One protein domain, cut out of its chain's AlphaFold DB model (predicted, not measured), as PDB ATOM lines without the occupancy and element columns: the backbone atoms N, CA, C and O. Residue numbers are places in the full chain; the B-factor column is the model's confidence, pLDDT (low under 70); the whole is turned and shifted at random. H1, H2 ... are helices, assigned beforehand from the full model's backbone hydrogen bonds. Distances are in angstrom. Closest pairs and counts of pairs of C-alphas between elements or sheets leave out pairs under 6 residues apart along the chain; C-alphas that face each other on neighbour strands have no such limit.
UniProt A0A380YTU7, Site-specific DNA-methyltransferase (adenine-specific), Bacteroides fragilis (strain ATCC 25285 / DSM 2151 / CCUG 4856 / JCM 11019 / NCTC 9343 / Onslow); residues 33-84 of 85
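Overview. This is residues 33 to 84 of the 85 residues of the protein "Site-specific DNA-methyltransferase (adenine-specific)" of Bacteroides fragilis (strain ATCC 25285 / DSM 2151 / CCUG 4856 / JCM 11019 / NCTC 9343 / Onslow) (UniProt A0A380YTU7). One long straight helix, H1, makes the length of the model, and after its last residue the chain folds back so that the short helix H2 packs on the last part of H1. A very short helix, H3, follows beside H1, while residues 33 to 50 of H1 stick out as a bare arm. The printed part has 52 residues with three named helices, in the order H1, H2, H3, and no named strand; the class is all helix. The whole is only just extended, close to loose, with a radius of gyration of the C-alphas of 15.1 A and spans of 49 by 17 by 16 A.

Along the chain. H1 is residues 33 to 65, 46.5 A from first to last C-alpha, from C-alpha 33 at (112.630, 176.920, 23.329) to C-alpha 65 at (119.430, 178.297, 69.352). H2 is residues 71 to 78, 10.4 A long. H3 is residues 81 to 84, 5.9 A long, and ends with C-alpha 84 at (124.677, 175.411, 52.313).

Arrangement. H1 touches H2 with residues 55 to 62 alone; the closest C-alphas are those of Lys 55 and Leu 78, 6.6 A apart. The two run opposite ways at a steep tilt of 49 degrees. H1 only just touches H3, with 3 pairs of C-alphas within 8 A and with residues 51 to 58 alone; the closest C-alphas are those of Gln 54 and Tyr 84, 7.2 A apart. H2 and H3 are close but not clearly touching, the C-alphas of Gln 77 and Gln 83 being the closest at 7.1 A. In H1 and H2 every O i to N i+4 pair is within hydrogen-bond range; H3 is too short for such a pair, and its one O i to N i+3 pair is within range.

Size, cuts and confidence. The C-alphas farthest apart, those of Asp 33 and Gly 67, are 49.4 A apart. Without residues 33 to 50, which stand free, the body of 34 residues spans 22 by 17 by 13 A. The links H1 to H2 and H2 to H3 are tight, and the printed part has no cut. The mean pLDDT of the printed part is 87.2, and residues 33 to 35 are under 70.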
ATOM      1  N   ASP A  33     111.790 175.781  22.925       63.25
ATOM      2  CA  ASP A  33     112.630 176.920  23.329       63.25
ATOM      3  C   ASP A  33     111.957 177.826  24.370       63.25
ATOM      4  O   ASP A  33     112.545 178.163  25.399       63.25
ATOM      5  N   LYS A  34     110.678 178.175  24.159       65.00
ATOM      6  CA  LYS A  34     109.910 178.987  25.126       65.00
ATOM      7  C   LYS A  34     109.672 178.234  26.432       65.00
ATOM      8  O   LYS A  34     109.690 178.839  27.502       65.00
ATOM      9  N   ARG A  35     109.471 176.915  26.354       69.88
ATOM     10  CA  ARG A  35     109.344 176.081  27.545       69.88
ATOM     11  C   ARG A  35     110.666 175.998  28.282       69.88
ATOM     12  O   ARG A  35     110.649 176.184  29.486       69.88
ATOM     13  N   ASP A  36     111.781 175.728  27.610       70.81
ATOM     14  CA  ASP A  36     113.068 175.575  28.290       70.81
ATOM     15  C   ASP A  36     113.503 176.882  28.974       70.81
ATOM     16  O   ASP A  36     114.039 176.840  30.084       70.81
ATOM     17  N   LEU A  37     113.171 178.043  28.393       74.88
ATOM     18  CA  LEU A  37     113.305 179.341  29.058       74.88
ATOM     19  C   LEU A  37     112.414 179.439  30.304       74.88
ATOM     20  O   LEU A  37     112.907 179.747  31.387       74.88
ATOM     21  N   LEU A  38     111.117 179.136  30.183       79.19
ATOM     22  CA  LEU A  38     110.174 179.179  31.307       79.19
ATOM     23  C   LEU A  38     110.585 178.213  32.425       79.19
ATOM     24  O   LEU A  38     110.504 178.544  33.601       79.19
ATOM     25  N   LEU A  39     111.092 177.044  32.057       77.19
ATOM     26  CA  LEU A  39     111.587 176.028  32.968       77.19
ATOM     27  C   LEU A  39     112.851 176.472  33.684       77.19
ATOM     28  O   LEU A  39     112.955 176.271  34.885       77.19
ATOM     29  N   THR A  40     113.772 177.114  32.964       80.88
ATOM     30  CA  THR A  40     114.969 177.725  33.546       80.88
ATOM     31  C   THR A  40     114.582 178.836  34.516       80.88
ATOM     32  O   THR A  40     115.133 178.902  35.606       80.88
ATOM     33  N   LEU A  41     113.589 179.666  34.188       82.75
ATOM     34  CA  LEU A  41     113.101 180.726  35.075       82.75
ATOM     35  C   LEU A  41     112.409 180.173  36.327       82.75
ATOM     36  O   LEU A  41     112.703 180.618  37.435       82.75
ATOM     37  N   VAL A  42     111.525 179.184  36.176       85.69
ATOM     38  CA  VAL A  42     110.874 178.496  37.307       85.69
ATOM     39  C   VAL A  42     111.915 177.800  38.174       85.69
ATOM     40  O   VAL A  42     111.838 177.853  39.396       85.69
ATOM     41  N   PHE A  43     112.915 177.195  37.547       85.88
ATOM     42  CA  PHE A  43     114.028 176.566  38.227       85.88
ATOM     43  C   PHE A  43     114.871 177.582  39.015       85.88
ATOM     44  O   PHE A  43     115.078 177.389  40.208       85.88
ATOM     45  N   LEU A  44     115.279 178.699  38.399       87.81
ATOM     46  CA  LEU A  44     116.002 179.792  39.066       87.81
ATOM     47  C   LEU A  44     115.201 180.370  40.240       87.81
ATOM     48  O   LEU A  44     115.753 180.628  41.310       87.81
ATOM     49  N   LYS A  45     113.883 180.526  40.069       87.19
ATOM     50  CA  LYS A  45     112.982 180.936  41.148       87.19
ATOM     51  C   LYS A  45     112.973 179.910  42.282       87.19
ATOM     52  O   LYS A  45     113.168 180.282  43.434       87.19
ATOM     53  N   PHE A  46     112.803 178.631  41.955       88.31
ATOM     54  CA  PHE A  46     112.743 177.546  42.929       88.31
ATOM     55  C   PHE A  46     114.031 177.437  43.756       88.31
ATOM     56  O   PHE A  46     113.970 177.382  44.983       88.31
ATOM     57  N   ILE A  47     115.205 177.469  43.115       87.12
ATOM     58  CA  ILE A  47     116.484 177.426  43.839       87.12
ATOM     59  C   ILE A  47     116.699 178.684  44.680       87.12
ATOM     60  O   ILE A  47     117.192 178.583  45.799       87.12
ATOM     61  N   GLY A  48     116.285 179.856  44.187       88.25
ATOM     62  CA  GLY A  48     116.376 181.108  44.931       88.25
ATOM     63  C   GLY A  48     115.505 181.097  46.188       88.25
ATOM     64  O   GLY A  48     115.936 181.559  47.242       88.25
ATOM     65  N   GLU A  49     114.301 180.528  46.108       91.56
ATOM     66  CA  GLU A  49     113.413 180.332  47.259       91.56
ATOM     67  C   GLU A  49     114.002 179.342  48.268       91.56
ATOM     68  O   GLU A  49     114.046 179.641  49.462       91.56
ATOM     69  N   ARG A  50     114.521 178.197  47.803       87.81
ATOM     70  CA  ARG A  50     115.197 177.214  48.665       87.81
ATOM     71  C   ARG A  50     116.422 177.802  49.361       87.81
ATOM     72  O   ARG A  50     116.588 177.604  50.561       87.81
ATOM     73  N   PHE A  51     117.236 178.565  48.638       88.88
ATOM     74  CA  PHE A  51     118.412 179.230  49.192       88.88
ATOM     75  C   PHE A  51     118.026 180.246  50.274       88.88
ATOM     76  O   PHE A  51     118.589 180.222  51.364       88.88
ATOM     77  N   LYS A  52     117.007 181.083  50.029       91.25
ATOM     78  CA  LYS A  52     116.478 182.011  51.044       91.25
ATOM     79  C   LYS A  52     115.969 181.278  52.288       91.25
ATOM     80  O   LYS A  52     116.301 181.686  53.392       91.25
ATOM     81  N   GLN A  53     115.217 180.187  52.120       91.62
ATOM     82  CA  GLN A  53     114.754 179.367  53.247       91.62
ATOM     83  C   GLN A  53     115.925 178.818  54.070       91.62
ATOM     84  O   GLN A  53     115.869 178.839  55.295       91.62
ATOM     85  N   GLN A  54     116.995 178.358  53.414       90.69
ATOM     86  CA  GLN A  54     118.180 177.862  54.110       90.69
ATOM     87  C   GLN A  54     118.906 178.981  54.870       90.69
ATOM     88  O   GLN A  54     119.280 178.778  56.021       90.69
ATOM     89  N   LYS A  55     119.033 180.181  54.283       92.38
ATOM     90  CA  LYS A  55     119.587 181.357  54.981       92.38
ATOM     91  C   LYS A  55     118.819 181.690  56.254       92.38
ATOM     92  O   LYS A  55     119.435 181.948  57.282       92.38
ATOM     93  N   GLU A  56     117.492 181.677  56.188       93.81
ATOM     94  CA  GLU A  56     116.652 181.969  57.352       93.81
ATOM     95  C   GLU A  56     116.754 180.879  58.425       93.81
ATOM     96  O   GLU A  56     116.805 181.204  59.606       93.81
ATOM     97  N   LYS A  57     116.887 179.603  58.042       92.81
ATOM     98  CA  LYS A  57     117.176 178.526  59.004       92.81
ATOM     99  C   LYS A  57     118.504 178.732  59.724       92.81
ATOM    100  O   LYS A  57     118.540 178.658  60.943       92.81
ATOM    101  N   ILE A  58     119.569 179.036  58.982       91.81
ATOM    102  CA  ILE A  58     120.893 179.295  59.567       91.81
ATOM    103  C   ILE A  58     120.827 180.491  60.525       91.81
ATOM    104  O   ILE A  58     121.378 180.439  61.619       91.81
ATOM    105  N   ARG A  59     120.126 181.566  60.137       93.19
ATOM    106  CA  ARG A  59     119.900 182.728  61.010       93.19
ATOM    107  C   ARG A  59     119.175 182.344  62.291       93.19
ATOM    108  O   ARG A  59     119.634 182.709  63.364       93.19
ATOM    109  N   TYR A  60     118.082 181.597  62.170       93.69
ATOM    110  CA  TYR A  60     117.322 181.105  63.312       93.69
ATOM    111  C   TYR A  60     118.196 180.255  64.244       93.69
ATOM    112  O   TYR A  60     118.179 180.452  65.451       93.69
ATOM    113  N   GLU A  61     119.011 179.350  63.704       92.44
ATOM    114  CA  GLU A  61     119.922 178.532  64.510       92.44
ATOM    115  C   GLU A  61     120.965 179.378  65.258       92.44
ATOM    116  O   GLU A  61     121.221 179.138  66.436       92.44
ATOM    117  N   ILE A  62     121.547 180.395  64.619       91.94
ATOM    118  CA  ILE A  62     122.548 181.259  65.265       91.94
ATOM    119  C   ILE A  62     121.902 182.151  66.341       91.94
ATOM    120  O   ILE A  62     122.417 182.250  67.453       91.94
ATOM    121  N   VAL A  63     120.761 182.771  66.042       93.81
ATOM    122  CA  VAL A  63     120.125 183.732  66.955       93.81
ATOM    123  C   VAL A  63     119.354 183.023  68.064       93.81
ATOM    124  O   VAL A  63     119.615 183.252  69.239       93.81
ATOM    125  N   GLU A  64     118.431 182.129  67.712       93.56
ATOM    126  CA  GLU A  64     117.474 181.551  68.664       93.56
ATOM    127  C   GLU A  64     118.041 180.333  69.399       93.56
ATOM    128  O   GLU A  64     117.733 180.118  70.569       93.56
ATOM    129  N   VAL A  65     118.874 179.518  68.736       91.75
ATOM    130  CA  VAL A  65     119.430 178.297  69.352       91.75
ATOM    131  C   VAL A  65     120.771 178.573  70.029       91.75
ATOM    132  O   VAL A  65     121.003 178.087  71.135       91.75
ATOM    133  N   GLN A  66     121.658 179.345  69.391       91.44
ATOM    134  CA  GLN A  66     122.974 179.673  69.958       91.44
ATOM    135  C   GLN A  66     122.974 180.968  70.785       91.44
ATOM    136  O   GLN A  66     123.915 181.186  71.547       91.44
ATOM    137  N   GLY A  67     121.938 181.808  70.678       92.44
ATOM    138  CA  GLY A  67     121.847 183.068  71.423       92.44
ATOM    139  C   GLY A  67     122.797 184.156  70.916       92.44
ATOM    140  O   GLY A  67     123.128 185.071  71.669       92.44
ATOM    141  N   ILE A  68     123.287 184.046  69.676       90.62
ATOM    142  CA  ILE A  68     124.260 184.976  69.095       90.62
ATOM    143  C   ILE A  68     123.517 185.963  68.188       90.62
ATOM    144  O   ILE A  68     123.206 185.649  67.042       90.62
ATOM    145  N   ASP A  69     123.272 187.176  68.689       91.75
ATOM    146  CA  ASP A  69     122.670 188.288  67.929       91.75
ATOM    147  C   ASP A  69     123.731 189.298  67.453       91.75
ATOM    148  O   ASP A  69     123.620 190.512  67.624       91.75
ATOM    149  N   ASP A  70     124.825 188.780  66.889       93.94
ATOM    150  CA  ASP A  70     125.855 189.592  66.239       93.94
ATOM    151  C   ASP A  70     125.645 189.556  64.721       93.94
ATOM    152  O   ASP A  70     125.819 188.525  64.063       93.94
ATOM    153  N   LYS A  71     125.265 190.706  64.157       91.12
ATOM    154  CA  LYS A  71     124.956 190.849  62.730       91.12
ATOM    155  C   LYS A  71     126.161 190.572  61.837       91.12
ATOM    156  O   LYS A  71     125.992 189.904  60.817       91.12
ATOM    157  N   ASP A  72     127.350 191.027  62.223       93.12
ATOM    158  CA  ASP A  72     128.565 190.846  61.426       93.12
ATOM    159  C   ASP A  72     128.962 189.364  61.414       93.12
ATOM    160  O   ASP A  72     129.323 188.802  60.376       93.12
ATOM    161  N   PHE A  73     128.807 188.691  62.559       91.19
ATOM    162  CA  PHE A  73     129.020 187.251  62.658       91.19
ATOM    163  C   PHE A  73     128.015 186.454  61.815       91.19
ATOM    164  O   PHE A  73     128.410 185.551  61.074       91.19
ATOM    165  N   ILE A  74     126.723 186.787  61.889       91.81
ATOM    166  CA  ILE A  74     125.671 186.127  61.104       91.81
ATOM    167  C   ILE A  74     125.941 186.288  59.605       91.81
ATOM    168  O   ILE A  74     125.851 185.313  58.855       91.81
ATOM    169  N   GLU A  75     126.301 187.487  59.145       92.06
ATOM    170  CA  GLU A  75     126.640 187.713  57.738       92.06
ATOM    171  C   GLU A  75     127.876 186.922  57.303       92.06
ATOM    172  O   GLU A  75     127.852 186.303  56.236       92.06
ATOM    173  N   LEU A  76     128.904 186.848  58.153       92.12
ATOM    174  CA  LEU A  76     130.095 186.038  57.902       92.12
ATOM    175  C   LEU A  76     129.782 184.537  57.813       92.12
ATOM    176  O   LEU A  76     130.406 183.828  57.023       92.12
ATOM    177  N   GLN A  77     128.836 184.020  58.604       89.94
ATOM    178  CA  GLN A  77     128.406 182.622  58.481       89.94
ATOM    179  C   GLN A  77     127.598 182.396  57.202       89.94
ATOM    180  O   GLN A  77     127.816 181.415  56.492       89.94
ATOM    181  N   LEU A  78     126.709 183.327  56.854       90.38
ATOM    182  CA  LEU A  78     125.902 183.250  55.636       90.38
ATOM    183  C   LEU A  78     126.719 183.446  54.352       90.38
ATOM    184  O   LEU A  78     126.252 183.044  53.285       90.38
ATOM    185  N   SER A  79     127.903 184.056  54.413       89.94
ATOM    186  CA  SER A  79     128.785 184.200  53.251       89.94
ATOM    187  C   SER A  79     129.600 182.939  52.956       89.94
ATOM    188  O   SER A  79     130.193 182.841  51.882       89.94
ATOM    189  N   ARG A  80     129.660 181.972  53.882       89.31
ATOM    190  CA  ARG A  80     130.436 180.735  53.720       89.31
ATOM    191  C   ARG A  80     129.666 179.731  52.855       89.31
ATOM    192  O   ARG A  80     128.597 179.283  53.267       89.31
ATOM    193  N   PRO A  81     130.209 179.298  51.700       82.25
ATOM    194  CA  PRO A  81     129.534 178.335  50.826       82.25
ATOM    195  C   PRO A  81     129.230 176.998  51.512       82.25
ATOM    196  O   PRO A  81     128.177 176.412  51.282       82.25
ATOM    197  N   ASN A  82     130.120 176.553  52.403       84.94
ATOM    198  CA  ASN A  82     129.987 175.289  53.131       84.94
ATOM    199  C   ASN A  82     128.766 175.244  54.062       84.94
ATOM    200  O   ASN A  82     128.364 174.162  54.456       84.94
ATOM    201  N   GLN A  83     128.169 176.391  54.398       79.69
ATOM    202  CA  GLN A  83     126.975 176.452  55.244       79.69
ATOM    203  C   GLN A  83     125.699 175.998  54.505       79.69
ATOM    204  O   GLN A  83     124.640 175.844  55.111       79.69
ATOM    205  N   TYR A  84     125.788 175.806  53.185       79.44
ATOM    206  CA  TYR A  84     124.677 175.411  52.313       79.44
ATOM    207  C   TYR A  84     124.864 174.027  51.672       79.44
ATOM    208  O   TYR A  84     124.043 173.651  50.831       79.44
TER     209      TYR A  84